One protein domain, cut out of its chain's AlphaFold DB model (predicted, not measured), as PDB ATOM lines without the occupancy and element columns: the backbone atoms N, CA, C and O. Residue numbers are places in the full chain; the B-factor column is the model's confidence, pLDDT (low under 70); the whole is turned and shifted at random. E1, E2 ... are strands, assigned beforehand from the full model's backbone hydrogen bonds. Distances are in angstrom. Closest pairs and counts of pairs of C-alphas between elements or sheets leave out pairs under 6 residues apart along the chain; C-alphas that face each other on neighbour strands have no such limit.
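This is residues 316 to 355 and 481 to 572 of the 572 residues of an uncharacterized protein of Corynebacterium crenatum MT (UniProt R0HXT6). Three small sheets of four strands each stand face to face in a row, only partly overlapping, like three neighbouring blades of a propeller: E9 to E12 make the middle blade, with E1 to E4 over one face and E5 to E8 over the other. Strands E1 and E5 come close to E9, while E4 and E12, at the far edges of their blades, are spread apart. The printed part has 132 residues and 12 named strands, E1 to E12 along the chain, with no named helix: the class is all strand. Each sheet is an antiparallel meander, each strand the neighbour of the one before, in the orders E1 E2 E3 E4, E5 E6 E7 E8 and E9 E10 E11 E12. The whole is compact, with a radius of gyration of the C-alphas of 15.0 A and spans of 42 by 30 by 20 A.

The first sheet has E1, residues 324 to 326, E2, 330 to 334, E3, 340 to 345, and E4, 351 to 355. N 332 and O 325 are 2.8 A apart, N 331 and O 344 2.8 A, and N 343 and O 353 2.8 A, within hydrogen-bond range. The second, strongly twisted, has E5, residues 495 to 497, E6, 500 to 506, E7, 509 to 513, and E8, 520 to 525. Within range are N 495 and O 502 at 2.8 A, N 503 and O 511 at 2.9 A, and N 510 and O 524 at 2.9 A. The third, also strongly twisted, has E9, residues 531 to 537, E10, 540 to 546, E11, 553 to 560, and E12, 564 to 569. Within range are N 542 and O 535 at 2.8 A, N 543 and O 557 at 2.9 A, and N 558 and O 566 at 2.8 A. Together they are a stack of sheets, face to face in turn: the first and third have strands at 41 degrees to each other, the second and third at 43 degrees. The closest C-alphas of E1 and E9 are Thr 325 and Glu 534, 5.1 A; of E5 and E9, Ile 497 and Ala 536, 6.1 A. E8 and E12 are near each other; E4 and E12 are apart.

E1 begins at C-alpha 324 (171.900, 152.919, 214.972). The longest strand, E11, measures 20.6 A from first to last C-alpha, E10 19.9 A and E6 18.6 A. E12 ends at C-alpha 569 (165.176, 139.523, 211.725).

The C-alphas of Glu 316 and Thr 517, the farthest apart, are 44.8 A from each other. Residues 356 to 480 are not printed, and C-alphas 355 and 481 are 30.0 A apart across this cut. Of the links that are printed whole, none is long. Mean pLDDT of the printed part is 81.2; 28 residues are under 70, among them 316 to 322 and 481 to 493.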
ATOM      1  N   GLU A 316     182.334 146.655 202.959       35.59
ATOM      2  CA  GLU A 316     183.408 146.363 203.909       35.59
ATOM      3  C   GLU A 316     182.741 146.026 205.251       35.59
ATOM      4  O   GLU A 316     181.652 146.543 205.532       35.59
ATOM      5  N   SER A 317     183.338 145.109 206.028       34.97
ATOM      6  CA  SER A 317     182.955 144.883 207.431       34.97
ATOM      7  C   SER A 317     182.496 146.214 207.999       34.97
ATOM      8  O   SER A 317     183.255 147.175 207.866       34.97
ATOM      9  N   LEU A 318     181.259 146.309 208.509       41.28
ATOM     10  CA  LEU A 318     180.821 147.542 209.156       41.28
ATOM     11  C   LEU A 318     181.836 147.787 210.268       41.28
ATOM     12  O   LEU A 318     181.778 147.161 211.327       41.28
ATOM     13  N   ASP A 319     182.808 148.650 209.995       38.53
ATOM     14  CA  ASP A 319     183.719 149.135 211.004       38.53
ATOM     15  C   ASP A 319     182.868 149.821 212.074       38.53
ATOM     16  O   ASP A 319     181.687 150.129 211.872       38.53
ATOM     17  N   TRP A 320     183.484 150.102 213.216       44.00
ATOM     18  CA  TRP A 320     182.914 150.774 214.389       44.00
ATOM     19  C   TRP A 320     182.093 152.071 214.139       44.00
ATOM     20  O   TRP A 320     181.582 152.640 215.094       44.00
ATOM     21  N   SER A 321     181.948 152.532 212.893       49.12
ATOM     22  CA  SER A 321     181.305 153.772 212.425       49.12
ATOM     23  C   SER A 321     179.865 153.620 211.897       49.12
ATOM     24  O   SER A 321     179.237 154.609 211.529       49.12
ATOM     25  N   SER A 322     179.295 152.411 211.839       63.44
ATOM     26  CA  SER A 322     177.848 152.285 211.569       63.44
ATOM     27  C   SER A 322     177.064 152.623 212.823       63.44
ATOM     28  O   SER A 322     177.280 152.006 213.865       63.44
ATOM     29  N   THR A 323     176.160 153.589 212.713       79.56
ATOM     30  CA  THR A 323     175.347 154.049 213.838       79.56
ATOM     31  C   THR A 323     173.922 153.541 213.705       79.56
ATOM     32  O   THR A 323     173.398 153.361 212.599       79.56
ATOM     33  N   SER A 324     173.299 153.296 214.848       86.56
ATOM     34  CA  SER A 324     171.900 152.919 214.972       86.56
ATOM     35  C   SER A 324     171.241 153.709 216.092       86.56
ATOM     36  O   SER A 324     171.905 154.293 216.946       86.56
ATOM     37  N   THR A 325     169.922 153.818 216.010       89.38
ATOM     38  CA  THR A 325     169.100 154.412 217.063       89.38
ATOM     39  C   THR A 325     167.678 153.880 216.946       89.38
ATOM     40  O   THR A 325     167.309 153.238 215.957       89.38
ATOM     41  N   CYS A 326     166.841 154.148 217.939       90.25
ATOM     42  CA  CYS A 326     165.440 153.762 217.907       90.25
ATOM     43  C   CYS A 326     164.577 154.781 218.659       90.25
ATOM     44  O   CYS A 326     164.903 155.210 219.766       90.25
ATOM     45  N   ASP A 327     163.435 155.141 218.075       89.94
ATOM     46  CA  ASP A 327     162.415 155.991 218.715       89.94
ATOM     47  C   ASP A 327     161.352 155.183 219.484       89.94
ATOM     48  O   ASP A 327     160.437 155.738 220.095       89.94
ATOM     49  N   GLY A 328     161.514 153.859 219.497       89.25
ATOM     50  CA  GLY A 328     160.612 152.887 220.095       89.25
ATOM     51  C   GLY A 328     159.755 152.165 219.062       89.25
ATOM     52  O   GLY A 328     159.414 151.007 219.292       89.25
ATOM     53  N   GLU A 329     159.432 152.779 217.924       93.19
ATOM     54  CA  GLU A 329     158.614 152.177 216.859       93.19
ATOM     55  C   GLU A 329     159.433 151.840 215.614       93.19
ATOM     56  O   GLU A 329     159.234 150.776 215.012       93.19
ATOM     57  N   THR A 330     160.378 152.712 215.272       94.19
ATOM     58  CA  THR A 330     161.281 152.576 214.136       94.19
ATOM     59  C   THR A 330     162.714 152.448 214.631       94.19
ATOM     60  O   THR A 330     163.221 153.288 215.373       94.19
ATOM     61  N   PHE A 331     163.369 151.371 214.207       92.81
ATOM     62  CA  PHE A 331     164.803 151.181 214.338       92.81
ATOM     63  C   PHE A 331     165.484 151.799 213.122       92.81
ATOM     64  O   PHE A 331     165.211 151.408 211.987       92.81
ATOM     65  N   TRP A 332     166.357 152.765 213.356       91.56
ATOM     66  CA  TRP A 332     167.079 153.484 212.322       91.56
ATOM     67  C   TRP A 332     168.500 152.938 212.215       91.56
ATOM     68  O   TRP A 332     169.166 152.711 213.224       91.56
ATOM     69  N   LEU A 333     168.963 152.746 210.984       87.31
ATOM     70  CA  LEU A 333     170.302 152.264 210.674       87.31
ATOM     71  C   LEU A 333     170.940 153.143 209.600       87.31
ATOM     72  O   LEU A 333     170.347 153.378 208.542       87.31
ATOM     73  N   SER A 334     172.163 153.585 209.871       82.50
ATOM     74  CA  SER A 334     173.010 154.332 208.948       82.50
ATOM     75  C   SER A 334     174.234 153.498 208.575       82.50
ATOM     76  O   SER A 334     174.833 152.836 209.423       82.50
ATOM     77  N   ASP A 335     174.600 153.528 207.296       69.38
ATOM     78  CA  ASP A 335     175.759 152.826 206.752       69.38
ATOM     79  C   ASP A 335     176.721 153.843 206.125       69.38
ATOM     80  O   ASP A 335     176.312 154.672 205.313       69.38
ATOM     81  N   LYS A 336     178.012 153.759 206.473       58.69
ATOM     82  CA  LYS A 336     179.085 154.650 205.994       58.69
ATOM     83  C   LYS A 336     179.154 154.751 204.464       58.69
ATOM     84  O   LYS A 336     179.615 155.762 203.933       58.69
ATOM     85  N   SER A 337     178.712 153.710 203.759       51.28
ATOM     86  CA  SER A 337     178.797 153.600 202.299       51.28
ATOM     87  C   SER A 337     177.676 154.309 201.531       51.28
ATOM     88  O   SER A 337     177.764 154.428 200.308       51.28
ATOM     89  N   LEU A 338     176.635 154.799 202.210       56.09
ATOM     90  CA  LEU A 338     175.412 155.269 201.567       56.09
ATOM     91  C   LEU A 338     174.924 156.597 202.167       56.09
ATOM     92  O   LEU A 338     174.898 156.739 203.385       56.09
ATOM     93  N   PRO A 339     174.450 157.564 201.356       67.94
ATOM     94  CA  PRO A 339     173.833 158.796 201.860       67.94
ATOM     95  C   PRO A 339     172.400 158.544 202.370       67.94
ATOM     96  O   PRO A 339     171.543 159.420 202.277       67.94
ATOM     97  N   PHE A 340     172.105 157.331 202.852       75.12
ATOM     98  CA  PHE A 340     170.764 156.898 203.219       75.12
ATOM     99  C   PHE A 340     170.709 156.414 204.664       75.12
ATOM    100  O   PHE A 340     171.563 155.651 205.113       75.12
ATOM    101  N   VAL A 341     169.634 156.785 205.352       81.88
ATOM    102  CA  VAL A 341     169.210 156.149 206.596       81.88
ATOM    103  C   VAL A 341     168.038 155.227 206.283       81.88
ATOM    104  O   VAL A 341     167.085 155.618 205.603       81.88
ATOM    105  N   ARG A 342     168.103 153.996 206.786       86.06
ATOM    106  CA  ARG A 342     167.034 153.003 206.656       86.06
ATOM    107  C   ARG A 342     166.295 152.858 207.978       86.06
ATOM    108  O   ARG A 342     166.920 152.662 209.014       86.06
ATOM    109  N   GLY A 343     164.973 152.967 207.932       89.56
ATOM    110  CA  GLY A 343     164.083 152.769 209.070       89.56
ATOM    111  C   GLY A 343     163.361 151.436 208.959       89.56
ATOM    112  O   GLY A 343     162.714 151.164 207.947       89.56
ATOM    113  N   PHE A 344     163.448 150.621 210.002       91.69
ATOM    114  CA  PHE A 344     162.822 149.311 210.105       91.69
ATOM    115  C   PHE A 344     161.764 149.330 211.199       91.69
ATOM    116  O   PHE A 344     162.004 149.802 212.308       91.69
ATOM    117  N   ASN A 345     160.589 148.779 210.919       94.25
ATOM    118  CA  ASN A 345     159.556 148.650 211.933       94.25
ATOM    119  C   ASN A 345     160.004 147.640 212.997       94.25
ATOM    120  O   ASN A 345     160.189 146.460 212.702       94.25
ATOM    121  N   VAL A 346     160.107 148.080 214.250       93.06
ATOM    122  CA  VAL A 346     160.614 147.264 215.368       93.06
ATOM    123  C   VAL A 346     159.797 145.986 215.581       93.06
ATOM    124  O   VAL A 346     160.333 144.961 215.995       93.06
ATOM    125  N   SER A 347     158.491 146.017 215.309       90.69
ATOM    126  CA  SER A 347     157.608 144.871 215.565       90.69
ATOM    127  C   SER A 347     157.674 143.798 214.484       90.69
ATOM    128  O   SER A 347     157.383 142.642 214.775       90.69
ATOM    129  N   THR A 348     158.026 144.172 213.255       89.88
ATOM    130  CA  THR A 348     157.964 143.277 212.088       89.88
ATOM    131  C   THR A 348     159.313 143.046 211.414       89.88
ATOM    132  O   THR A 348     159.410 142.149 210.587       89.88
ATOM    133  N   GLY A 349     160.332 143.854 211.720       86.38
ATOM    134  CA  GLY A 349     161.647 143.807 211.075       86.38
ATOM    135  C   GLY A 349     161.671 144.325 209.631       86.38
ATOM    136  O   GLY A 349     162.722 144.305 208.992       86.38
ATOM    137  N   LYS A 350     160.533 144.799 209.109       88.38
ATOM    138  CA  LYS A 350     160.393 145.243 207.719       88.38
ATOM    139  C   LYS A 350     160.920 146.652 207.514       88.38
ATOM    140  O   LYS A 350     160.670 147.527 208.346       88.38
ATOM    141  N   LEU A 351     161.572 146.883 206.375       86.56
ATOM    142  CA  LEU A 351     161.942 148.220 205.922       86.56
ATOM    143  C   LEU A 351     160.673 149.059 205.698       86.56
ATOM    144  O   LEU A 351     159.793 148.676 204.928       86.56
ATOM    145  N   VAL A 352     160.579 150.198 206.382       91.06
ATOM    146  CA  VAL A 352     159.468 151.159 206.267       91.06
ATOM    147  C   VAL A 352     159.912 152.505 205.707       91.06
ATOM    148  O   VAL A 352     159.104 153.211 205.106       91.06
ATOM    149  N   HIS A 353     161.193 152.846 205.858       86.25
ATOM    150  CA  HIS A 353     161.762 154.092 205.366       86.25
ATOM    151  C   HIS A 353     163.131 153.852 204.739       86.25
ATOM    152  O   HIS A 353     163.967 153.152 205.303       86.25
ATOM    153  N   GLU A 354     163.378 154.497 203.608       85.00
ATOM    154  CA  GLU A 354     164.706 154.664 203.029       85.00
ATOM    155  C   GLU A 354     164.836 156.135 202.649       85.00
ATOM    156  O   GLU A 354     164.117 156.633 201.783       85.00
ATOM    157  N   ILE A 355     165.667 156.858 203.393       81.50
ATOM    158  CA  ILE A 355     165.686 158.319 203.379       81.50
ATOM    159  C   ILE A 355     167.072 158.775 202.979       81.50
ATOM    160  O   ILE A 355     168.035 158.472 203.678       81.50
ATOM    161  N   PRO A 481     183.045 148.693 227.047       47.34
ATOM    162  CA  PRO A 481     181.753 148.175 226.619       47.34
ATOM    163  C   PRO A 481     181.031 147.485 227.785       47.34
ATOM    164  O   PRO A 481     181.654 146.885 228.660       47.34
ATOM    165  N   LEU A 482     179.697 147.520 227.778       50.84
ATOM    166  CA  LEU A 482     178.851 146.865 228.789       50.84
ATOM    167  C   LEU A 482     179.166 145.370 228.996       50.84
ATOM    168  O   LEU A 482     178.872 144.827 230.060       50.84
ATOM    169  N   SER A 483     179.738 144.709 227.988       50.44
ATOM    170  CA  SER A 483     180.168 143.306 228.029       50.44
ATOM    171  C   SER A 483     181.359 143.040 228.944       50.44
ATOM    172  O   SER A 483     181.534 141.907 229.383       50.44
ATOM    173  N   ASP A 484     182.159 144.058 229.253       51.50
ATOM    174  CA  ASP A 484     183.500 143.849 229.804       51.50
ATOM    175  C   ASP A 484     183.597 144.204 231.294       51.50
ATOM    176  O   ASP A 484     184.644 144.067 231.929       51.50
ATOM    177  N   LEU A 485     182.488 144.651 231.880       56.62
ATOM    178  CA  LEU A 485     182.418 144.978 233.295       56.62
ATOM    179  C   LEU A 485     182.246 143.714 234.137       56.62
ATOM    180  O   LEU A 485     181.482 142.827 233.754       56.62
ATOM    181  N   PRO A 486     182.885 143.629 235.315       55.88
ATOM    182  CA  PRO A 486     182.689 142.494 236.198       55.88
ATOM    183  C   PRO A 486     181.219 142.417 236.648       55.88
ATOM    184  O   PRO A 486     180.603 143.458 236.897       55.88
ATOM    185  N   PRO A 487     180.653 141.206 236.787       57.16
ATOM    186  CA  PRO A 487     179.364 141.010 237.436       57.16
ATOM    187  C   PRO A 487     179.313 141.666 238.816       57.16
ATOM    188  O   PRO A 487     180.264 141.544 239.594       57.16
ATOM    189  N   GLY A 488     178.199 142.312 239.153       56.19
ATOM    190  CA  GLY A 488     178.028 142.870 240.488       56.19
ATOM    191  C   GLY A 488     176.630 143.404 240.760       56.19
ATOM    192  O   GLY A 488     176.014 144.045 239.916       56.19
ATOM    193  N   ASP A 489     176.173 143.213 241.997       48.53
ATOM    194  CA  ASP A 489     174.865 143.676 242.478       48.53
ATOM    195  C   ASP A 489     174.884 145.151 242.940       48.53
ATOM    196  O   ASP A 489     173.909 145.642 243.515       48.53
ATOM    197  N   SER A 490     176.003 145.871 242.757       59.19
ATOM    198  CA  SER A 490     176.150 147.233 243.283       59.19
ATOM    199  C   SER A 490     175.389 148.252 242.429       59.19
ATOM    200  O   SER A 490     175.706 148.419 241.245       59.19
ATOM    201  N   PRO A 491     174.480 149.047 243.029       57.00
ATOM    202  CA  PRO A 491     173.841 150.167 242.355       57.00
ATOM    203  C   PRO A 491     174.817 151.220 241.832       57.00
ATOM    204  O   PRO A 491     174.382 152.070 241.079       57.00
ATOM    205  N   THR A 492     176.101 151.202 242.212       60.69
ATOM    206  CA  THR A 492     177.122 152.117 241.672       60.69
ATOM    207  C   THR A 492     177.560 151.770 240.243       60.69
ATOM    208  O   THR A 492     178.180 152.594 239.565       60.69
ATOM    209  N   LEU A 493     177.201 150.579 239.751       69.62
ATOM    210  CA  LEU A 493     177.546 150.076 238.420       69.62
ATOM    211  C   LEU A 493     176.358 150.058 237.445       69.62
ATOM    212  O   LEU A 493     176.465 149.461 236.382       69.62
ATOM    213  N   GLY A 494     175.237 150.712 237.767       75.38
ATOM    214  CA  GLY A 494     174.093 150.841 236.858       75.38
ATOM    215  C   GLY A 494     174.354 151.739 235.643       75.38
ATOM    216  O   GLY A 494     175.131 152.698 235.706       75.38
ATOM    217  N   PHE A 495     173.659 151.437 234.543       80.38
ATOM    218  CA  PHE A 495     173.704 152.167 233.276       80.38
ATOM    219  C   PHE A 495     172.354 152.814 232.968       80.38
ATOM    220  O   PHE A 495     171.372 152.096 232.753       80.38
ATOM    221  N   PRO A 496     172.269 154.155 232.921       84.69
ATOM    222  CA  PRO A 496     171.061 154.816 232.457       84.69
ATOM    223  C   PRO A 496     170.898 154.573 230.953       84.69
ATOM    224  O   PRO A 496     171.734 155.004 230.163       84.69
ATOM    225  N   ILE A 497     169.814 153.903 230.562       86.06
ATOM    226  CA  ILE A 497     169.494 153.598 229.165       86.06
ATOM    227  C   ILE A 497     168.050 154.019 228.907       86.06
ATOM    228  O   ILE A 497     167.120 153.498 229.526       86.06
ATOM    229  N   GLY A 498     167.848 154.986 228.010       85.94
ATOM    230  CA  GLY A 498     166.527 155.571 227.774       85.94
ATOM    231  C   GLY A 498     165.899 156.093 229.073       85.94
ATOM    232  O   GLY A 498     166.456 156.965 229.740       85.94
ATOM    233  N   SER A 499     164.730 155.562 229.443       89.38
ATOM    234  CA  SER A 499     164.065 155.873 230.717       89.38
ATOM    235  C   SER A 499     164.268 154.813 231.808       89.38
ATOM    236  O   SER A 499     163.591 154.886 232.837       89.38
ATOM    237  N   LEU A 500     165.115 153.810 231.575       92.56
ATOM    238  CA  LEU A 500     165.361 152.685 232.477       92.56
ATOM    239  C   LEU A 500     166.790 152.699 233.035       92.56
ATOM    240  O   LEU A 500     167.651 153.466 232.602       92.56
ATOM    241  N   MET A 501     167.024 151.831 234.016       91.06
ATOM    242  CA  MET A 501     168.354 151.491 234.512       91.06
ATOM    243  C   MET A 501     168.683 150.052 234.130       91.06
ATOM    244  O   MET A 501     167.841 149.175 234.313       91.06
ATOM    245  N   MET A 502     169.885 149.806 233.621       89.81
ATOM    246  CA  MET A 502     170.366 148.466 233.299       89.81
ATOM    247  C   MET A 502     171.530 148.071 234.211       89.81
ATOM    248  O   MET A 502     172.423 148.881 234.451       89.81
ATOM    249  N   PHE A 503     171.533 146.827 234.689       87.06
ATOM    250  CA  PHE A 503     172.590 146.258 235.530       87.06
ATOM    251  C   PHE A 503     173.138 144.968 234.918       87.06
ATOM    252  O   PHE A 503     172.380 144.192 234.336       87.06
ATOM    253  N   HIS A 504     174.443 144.734 235.069       83.44
ATOM    254  CA  HIS A 504     175.095 143.470 234.720       83.44
ATOM    255  C   HIS A 504     175.111 142.565 235.959       83.44
ATOM    256  O   HIS A 504     175.979 142.689 236.822       83.44
ATOM    257  N   GLU A 505     174.117 141.681 236.072       81.62
ATOM    258  CA  GLU A 505     173.956 140.838 237.265       81.62
ATOM    259  C   GLU A 505     174.991 139.711 237.301       81.62
ATOM    260  O   GLU A 505     175.622 139.441 238.323       81.62
ATOM    261  N   ARG A 506     175.143 139.004 236.177       79.88
ATOM    262  CA  ARG A 506     176.023 137.838 236.002       79.88
ATOM    263  C   ARG A 506     176.487 137.789 234.561       79.88
ATOM    264  O   ARG A 506     175.850 138.402 233.719       79.88
ATOM    265  N   GLN A 507     177.534 137.013 234.292       81.44
ATOM    266  CA  GLN A 507     178.069 136.832 232.942       81.44
ATOM    267  C   GLN A 507     176.942 136.647 231.910       81.44
ATOM    268  O   GLN A 507     176.122 135.737 232.051       81.44
ATOM    269  N   ASP A 508     176.918 137.535 230.913       83.44
ATOM    270  CA  ASP A 508     175.944 137.609 229.813       83.44
ATOM    271  C   ASP A 508     174.488 137.958 230.211       83.44
ATOM    272  O   ASP A 508     173.625 138.060 229.340       83.44
ATOM    273  N   ILE A 509     174.183 138.169 231.498       88.88
ATOM    274  CA  ILE A 509     172.833 138.445 232.012       88.88
ATOM    275  C   ILE A 509     172.702 139.902 232.455       88.88
ATOM    276  O   ILE A 509     173.360 140.356 233.397       88.88
ATOM    277  N   TYR A 510     171.758 140.601 231.830       90.19
ATOM    278  CA  TYR A 510     171.451 141.999 232.107       90.19
ATOM    279  C   TYR A 510     170.023 142.155 232.623       90.19
ATOM    280  O   TYR A 510     169.085 141.575 232.068       90.19
ATOM    281  N   ALA A 511     169.845 142.961 233.665       92.38
ATOM    282  CA  ALA A 511     168.548 143.267 234.257       92.38
ATOM    283  C   ALA A 511     168.150 144.715 233.984       92.38
ATOM    284  O   ALA A 511     168.963 145.629 234.121       92.38
ATOM    285  N   PHE A 512     166.882 144.929 233.639       94.44
ATOM    286  CA  PHE A 512     166.305 146.252 233.417       94.44
ATOM    287  C   PHE A 512     165.367 146.614 234.559       94.44
ATOM    288  O   PHE A 512     164.455 145.856 234.888       94.44
ATOM    289  N   HIS A 513     165.570 147.789 235.141       93.62
ATOM    290  CA  HIS A 513     164.840 148.285 236.296       93.62
ATOM    291  C   HIS A 513     164.198 149.631 236.003       93.62
ATOM    292  O   HIS A 513     164.725 150.468 235.264       93.62
ATOM    293  N   ASP A 514     163.071 149.865 236.660       92.94
ATOM    294  CA  ASP A 514     162.514 151.198 236.786       92.94
ATOM    295  C   ASP A 514     163.371 152.026 237.766       92.94
ATOM    296  O   ASP A 514     163.500 151.651 238.936       92.94
ATOM    297  N   PRO A 515     163.944 153.166 237.344       89.94
ATOM    298  CA  PRO A 515     164.857 153.928 238.187       89.94
ATOM    299  C   PRO A 515     164.168 154.640 239.355       89.94
ATOM    300  O   PRO A 515     164.844 155.044 240.292       89.94
ATOM    301  N   LYS A 516     162.842 154.821 239.340       89.44
ATOM    302  CA  LYS A 516     162.109 155.470 240.439       89.44
ATOM    303  C   LYS A 516     161.680 154.468 241.501       89.44
ATOM    304  O   LYS A 516     161.839 154.727 242.686       89.44
ATOM    305  N   THR A 517     161.112 153.346 241.074       92.06
ATOM    306  CA  THR A 517     160.540 152.319 241.956       92.06
ATOM    307  C   THR A 517     161.523 151.208 242.304       92.06
ATOM    308  O   THR A 517     161.169 150.358 243.111       92.06
ATOM    309  N   THR A 518     162.698 151.187 241.659       90.62
ATOM    310  CA  THR A 518     163.754 150.153 241.733       90.62
ATOM    311  C   THR A 518     163.311 148.744 241.333       90.62
ATOM    312  O   THR A 518     164.103 147.799 241.352       90.62
ATOM    313  N   LYS A 519     162.054 148.594 240.906       92.75
ATOM    314  CA  LYS A 519     161.477 147.324 240.494       92.75
ATOM    315  C   LYS A 519     162.148 146.835 239.213       92.75
ATOM    316  O   LYS A 519     162.159 147.539 238.201       92.75
ATOM    317  N   GLN A 520     162.624 145.596 239.251       93.62
ATOM    318  CA  GLN A 520     163.065 144.869 238.069       93.62
ATOM    319  C   GLN A 520     161.872 144.610 237.139       93.62
ATOM    320  O   GLN A 520     160.834 144.091 237.559       93.62
ATOM    321  N   LEU A 521     162.018 144.994 235.875       95.00
ATOM    322  CA  LEU A 521     161.023 144.806 234.824       95.00
ATOM    323  C   LEU A 521     161.249 143.492 234.080       95.00
ATOM    324  O   LEU A 521     160.300 142.749 233.838       95.00
ATOM    325  N   THR A 522     162.499 143.209 233.710       96.56
ATOM    326  CA  THR A 522     162.874 142.018 232.943       96.56
ATOM    327  C   THR A 522     164.374 141.749 233.039       96.56
ATOM    328  O   THR A 522     165.144 142.629 233.425       96.56
ATOM    329  N   THR A 523     164.782 140.543 232.657       94.75
ATOM    330  CA  THR A 523     166.179 140.156 232.432       94.75
ATOM    331  C   THR A 523     166.352 139.620 231.024       94.75
ATOM    332  O   THR A 523     165.412 139.094 230.425       94.75
ATOM    333  N   VAL A 524     167.557 139.758 230.487       93.69
ATOM    334  CA  VAL A 524     167.936 139.243 229.175       93.69
ATOM    335  C   VAL A 524     169.283 138.547 229.262       93.69
ATOM    336  O   VAL A 524     170.160 138.982 230.002       93.69
ATOM    337  N   ASN A 525     169.429 137.460 228.511       91.62
ATOM    338  CA  ASN A 525     170.686 136.740 228.362       91.62
ATOM    339  C   ASN A 525     171.231 136.986 226.949       91.62
ATOM    340  O   ASN A 525     170.542 136.688 225.971       91.62
ATOM    341  N   LEU A 526     172.440 137.533 226.849       85.75
ATOM    342  CA  LEU A 526     173.078 137.971 225.608       85.75
ATOM    343  C   LEU A 526     174.473 137.337 225.452       85.75
ATOM    344  O   LEU A 526     175.477 138.048 225.450       85.75
ATOM    345  N   PRO A 527     174.579 136.002 225.304       78.00
ATOM    346  CA  PRO A 527     175.876 135.345 225.273       78.00
ATOM    347  C   PRO A 527     176.598 135.602 223.948       78.00
ATOM    348  O   PRO A 527     176.083 135.282 222.873       78.00
ATOM    349  N   LYS A 528     177.836 136.109 224.026       69.12
ATOM    350  CA  LYS A 528     178.806 136.174 222.909       69.12
ATOM    351  C   LYS A 528     178.367 136.960 221.659       69.12
ATOM    352  O   LYS A 528     179.012 136.838 220.616       69.12
ATOM    353  N   ARG A 529     177.303 137.764 221.725       70.38
ATOM    354  CA  ARG A 529     176.922 138.708 220.661       70.38
ATOM    355  C   ARG A 529     177.220 140.128 221.115       70.38
ATOM    356  O   ARG A 529     176.812 140.520 222.202       70.38
ATOM    357  N   GLN A 530     177.890 140.902 220.265       78.94
ATOM    358  CA  GLN A 530     177.938 142.352 220.444       78.94
ATOM    359  C   GLN A 530     176.516 142.905 220.296       78.94
ATOM    360  O   GLN A 530     175.795 142.528 219.365       78.94
ATOM    361  N   PHE A 531     176.122 143.772 221.220       86.19
ATOM    362  CA  PHE A 531     174.777 144.323 221.284       86.19
ATOM    363  C   PHE A 531     174.807 145.793 221.682       86.19
ATOM    364  O   PHE A 531     175.755 146.254 222.319       86.19
ATOM    365  N   GLU A 532     173.735 146.499 221.350       87.31
ATOM    366  CA  GLU A 532     173.492 147.860 221.809       87.31
ATOM    367  C   GLU A 532     172.021 148.018 222.193       87.31
ATOM    368  O   GLU A 532     171.131 147.431 221.573       87.31
ATOM    369  N   VAL A 533     171.750 148.759 223.269       90.31
ATOM    370  CA  VAL A 533     170.373 149.030 223.688       90.31
ATOM    371  C   VAL A 533     169.915 150.335 223.050       90.31
ATOM    372  O   VAL A 533     170.196 151.421 223.545       90.31
ATOM    373  N   GLU A 534     169.178 150.190 221.960       90.44
ATOM    374  CA  GLU A 534     168.745 151.277 221.076       90.44
ATOM    375  C   GLU A 534     167.596 152.094 221.668       90.44
ATOM    376  O   GLU A 534     167.443 153.284 221.407       90.44
ATOM    377  N   TYR A 535     166.747 151.436 222.463       92.75
ATOM    378  CA  TYR A 535     165.605 152.061 223.116       92.75
ATOM    379  C   TYR A 535     165.232 151.311 224.388       92.75
ATOM    380  O   TYR A 535     165.189 150.081 224.409       92.75
ATOM    381  N   ALA A 536     164.885 152.045 225.444       93.56
ATOM    382  CA  ALA A 536     164.400 151.448 226.681       93.56
ATOM    383  C   ALA A 536     163.381 152.347 227.388       93.56
ATOM    384  O   ALA A 536     163.654 153.500 227.728       93.56
ATOM    385  N   SER A 537     162.204 151.782 227.641       93.94
ATOM    386  CA  SER A 537     161.112 152.376 228.406       93.94
ATOM    387  C   SER A 537     160.369 151.309 229.210       93.94
ATOM    388  O   SER A 537     160.533 150.114 228.973       93.94
ATOM    389  N   GLN A 538     159.476 151.727 230.112       93.25
ATOM    390  CA  GLN A 538     158.618 150.800 230.867       93.25
ATOM    391  C   GLN A 538     157.762 149.879 229.978       93.25
ATOM    392  O   GLN A 538     157.371 148.801 230.420       93.25
ATOM    393  N   ASN A 539     157.466 150.297 228.744       94.25
ATOM    394  CA  ASN A 539     156.555 149.583 227.849       94.25
ATOM    395  C   ASN A 539     157.275 148.810 226.744       94.25
ATOM    396  O   ASN A 539     156.660 147.955 226.110       94.25
ATOM    397  N   ARG A 540     158.544 149.132 226.479       95.19
ATOM    398  CA  ARG A 540     159.298 148.527 225.384       95.19
ATOM    399  C   ARG A 540     160.797 148.686 225.582       95.19
ATOM    400  O   ARG A 540     161.250 149.779 225.922       95.19
ATOM    401  N   ILE A 541     161.549 147.625 225.303       96.38
ATOM    402  CA  ILE A 541     163.014 147.646 225.189       96.38
ATOM    403  C   ILE A 541     163.384 147.077 223.821       96.38
ATOM    404  O   ILE A 541     162.800 146.080 223.398       96.38
ATOM    405  N   VAL A 542     164.326 147.712 223.131       95.31
ATOM    406  CA  VAL A 542     164.834 147.291 221.823       95.31
ATOM    407  C   VAL A 542     166.348 147.204 221.909       95.31
ATOM    408  O   VAL A 542     167.010 148.179 222.260       95.31
ATOM    409  N   ILE A 543     166.878 146.028 221.594       93.62
ATOM    410  CA  ILE A 543     168.308 145.737 221.573       93.62
ATOM    411  C   ILE A 543     168.680 145.340 220.149       93.62
ATOM    412  O   ILE A 543     168.066 144.431 219.587       93.62
ATOM    413  N   SER A 544     169.671 146.000 219.562       90.12
ATOM    414  CA  SER A 544     170.257 145.574 218.297       90.12
ATOM    415  C   SER A 544     171.310 144.500 218.559       90.12
ATOM    416  O   SER A 544     172.070 144.561 219.526       90.12
ATOM    417  N   LEU A 545     171.335 143.469 217.715       88.06
ATOM    418  CA  LEU A 545     172.290 142.372 217.815       88.06
ATOM    419  C   LEU A 545     173.150 142.327 216.561       88.06
ATOM    420  O   LEU A 545     172.630 142.249 215.444       88.06
ATOM    421  N   LYS A 546     174.469 142.309 216.757       83.69
ATOM    422  CA  LYS A 546     175.428 142.114 215.673       83.69
ATOM    423  C   LYS A 546     175.663 140.629 215.426       83.69
ATOM    424  O   LYS A 546     175.799 139.818 216.348       83.69
ATOM    425  N   ASN A 547     175.732 140.279 214.151       78.88
ATOM    426  CA  ASN A 547     176.141 138.978 213.679       78.88
ATOM    427  C   ASN A 547     177.617 138.740 214.062       78.88
ATOM    428  O   ASN A 547     178.454 139.572 213.719       78.88
ATOM    429  N   PRO A 548     177.966 137.634 214.740       76.06
ATOM    430  CA  PRO A 548     179.339 137.402 215.199       76.06
ATOM    431  C   PRO A 548     180.395 137.289 214.093       76.06
ATOM    432  O   PRO A 548     181.563 137.526 214.364       76.06
ATOM    433  N   GLU A 549     180.003 136.894 212.877       74.38
ATOM    434  CA  GLU A 549     180.932 136.673 211.761       74.38
ATOM    435  C   GLU A 549     181.083 137.923 210.895       74.38
ATOM    436  O   GLU A 549     182.186 138.294 210.512       74.38
ATOM    437  N   SER A 550     179.963 138.572 210.575       69.94
ATOM    438  CA  SER A 550     179.944 139.732 209.675       69.94
ATOM    439  C   SER A 550     179.969 141.078 210.404       69.94
ATOM    440  O   SER A 550     180.084 142.115 209.756       69.94
ATOM    441  N   HIS A 551     179.817 141.078 211.732       72.56
ATOM    442  CA  HIS A 551     179.654 142.265 212.584       72.56
ATOM    443  C   HIS A 551     178.442 143.152 212.229       72.56
ATOM    444  O   HIS A 551     178.257 144.230 212.796       72.56
ATOM    445  N   LEU A 552     177.561 142.678 211.340       74.81
ATOM    446  CA  LEU A 552     176.384 143.401 210.869       74.81
ATOM    447  C   LEU A 552     175.226 143.298 211.857       74.81
ATOM    448  O   LEU A 552     174.941 142.205 212.335       74.81
ATOM    449  N   ILE A 553     174.491 144.391 212.091       82.19
ATOM    450  CA  ILE A 553     173.215 144.316 212.820       82.19
ATOM    451  C   ILE A 553     172.218 143.516 211.974       82.19
ATOM    452  O   ILE A 553     171.728 144.003 210.952       82.19
ATOM    453  N   ASP A 554     171.964 142.268 212.363       81.75
ATOM    454  CA  ASP A 554     171.114 141.328 211.625       81.75
ATOM    455  C   ASP A 554     169.747 141.133 212.287       81.75
ATOM    456  O   ASP A 554     168.767 140.780 211.622       81.75
ATOM    457  N   LYS A 555     169.675 141.389 213.594       89.06
ATOM    458  CA  LYS A 555     168.514 141.083 214.423       89.06
ATOM    459  C   LYS A 555     168.236 142.178 215.440       89.06
ATOM    460  O   LYS A 555     169.150 142.828 215.945       89.06
ATOM    461  N   LEU A 556     166.962 142.307 215.786       92.88
ATOM    462  CA  LEU A 556     166.480 143.075 216.922       92.88
ATOM    463  C   LEU A 556     165.910 142.117 217.962       92.88
ATOM    464  O   LEU A 556     165.161 141.198 217.634       92.88
ATOM    465  N   LEU A 557     166.226 142.358 219.224       94.88
ATOM    466  CA  LEU A 557     165.594 141.705 220.355       94.88
ATOM    467  C   LEU A 557     164.688 142.723 221.048       94.88
ATOM    468  O   LEU A 557     165.141 143.769 221.511       94.88
ATOM    469  N   VAL A 558     163.390 142.434 221.075       96.19
ATOM    470  CA  VAL A 558     162.349 143.368 221.511       96.19
ATOM    471  C   VAL A 558     161.629 142.793 222.718       96.19
ATOM    472  O   VAL A 558     161.132 141.673 222.661       96.19
ATOM    473  N   TRP A 559     161.540 143.556 223.800       96.94
ATOM    474  CA  TRP A 559     160.732 143.217 224.967       96.94
ATOM    475  C   TRP A 559     159.519 144.121 225.058       96.94
ATOM    476  O   TRP A 559     159.650 145.336 224.926       96.94
ATOM    477  N   GLU A 560     158.368 143.537 225.371       95.75
ATOM    478  CA  GLU A 560     157.165 144.259 225.787       95.75
ATOM    479  C   GLU A 560     156.536 143.530 226.985       95.75
ATOM    480  O   GLU A 560     156.573 142.295 227.022       95.75
ATOM    481  N   PRO A 561     155.900 144.232 227.944       94.00
ATOM    482  CA  PRO A 561     155.335 143.610 229.145       94.00
ATOM    483  C   PRO A 561     154.351 142.466 228.868       94.00
ATOM    484  O   PRO A 561     154.229 141.543 229.667       94.00
ATOM    485  N   GLN A 562     153.628 142.537 227.748       93.00
ATOM    486  CA  GLN A 562     152.563 141.594 227.399       93.00
ATOM    487  C   GLN A 562     153.093 140.348 226.682       93.00
ATOM    488  O   GLN A 562     152.521 139.272 226.832       93.00
ATOM    489  N   THR A 563     154.157 140.491 225.888       91.88
ATOM    490  CA  THR A 563     154.673 139.416 225.024       91.88
ATOM    491  C   THR A 563     156.004 138.844 225.496       91.88
ATOM    492  O   THR A 563     156.421 137.803 224.998       91.88
ATOM    493  N   GLY A 564     156.688 139.510 226.428       94.62
ATOM    494  CA  GLY A 564     158.064 139.186 226.787       94.62
ATOM    495  C   GLY A 564     159.045 139.496 225.654       94.62
ATOM    496  O   GLY A 564     158.756 140.311 224.774       94.62
ATOM    497  N   TRP A 565     160.217 138.858 225.705       96.06
ATOM    498  CA  TRP A 565     161.265 138.995 224.693       96.06
ATOM    499  C   TRP A 565     160.916 138.237 223.410       96.06
ATOM    500  O   TRP A 565     160.581 137.054 223.450       96.06
ATOM    501  N   ARG A 566     161.062 138.905 222.266       95.06
ATOM    502  CA  ARG A 566     160.940 138.329 220.925       95.06
ATOM    503  C   ARG A 566     162.102 138.768 220.048       95.06
ATOM    504  O   ARG A 566     162.529 139.918 220.108       95.06
ATOM    505  N   GLU A 567     162.581 137.861 219.214       93.75
ATOM    506  CA  GLU A 567     163.600 138.152 218.208       93.75
ATOM    507  C   GLU A 567     162.929 138.526 216.881       93.75
ATOM    508  O   GLU A 567     161.929 137.918 216.497       93.75
ATOM    509  N   GLN A 568     163.477 139.520 216.188       90.81
ATOM    510  CA  GLN A 568     163.054 139.960 214.864       90.81
ATOM    511  C   GLN A 568     164.264 140.020 213.937       90.81
ATOM    512  O   GLN A 568     165.268 140.649 214.264       90.81
ATOM    513  N   ASN A 569     164.166 139.384 212.772       87.69
ATOM    514  CA  ASN A 569     165.176 139.523 211.725       87.69
ATOM    515  C   ASN A 569     164.913 140.809 210.944       87.69
ATOM    516  O   ASN A 569     163.762 141.112 210.638       87.69
ATOM    517  N   LEU A 570     165.969 141.537 210.594       81.06
ATOM    518  CA  LEU A 570     165.842 142.676 209.691       81.06
ATOM    519  C   LEU A 570     165.732 142.170 208.246       81.06
ATOM    520  O   LEU A 570     166.644 141.503 207.753       81.06
ATOM    521  N   GLU A 571     164.619 142.472 207.571       70.50
ATOM    522  CA  GLU A 571     164.452 142.200 206.138       70.50
ATOM    523  C   GLU A 571     165.376 143.148 205.359       70.50
ATOM    524  O   GLU A 571     165.083 144.336 205.222       70.50
ATOM    525  N   ARG A 572     166.530 142.632 204.919       62.31
ATOM    526  CA  ARG A 572     167.532 143.373 204.143       62.31
ATOM    527  C   ARG A 572     167.361 143.208 202.641       62.31
ATOM    528  O   ARG A 572     167.142 142.057 202.194       62.31
TER     529      ARG A 572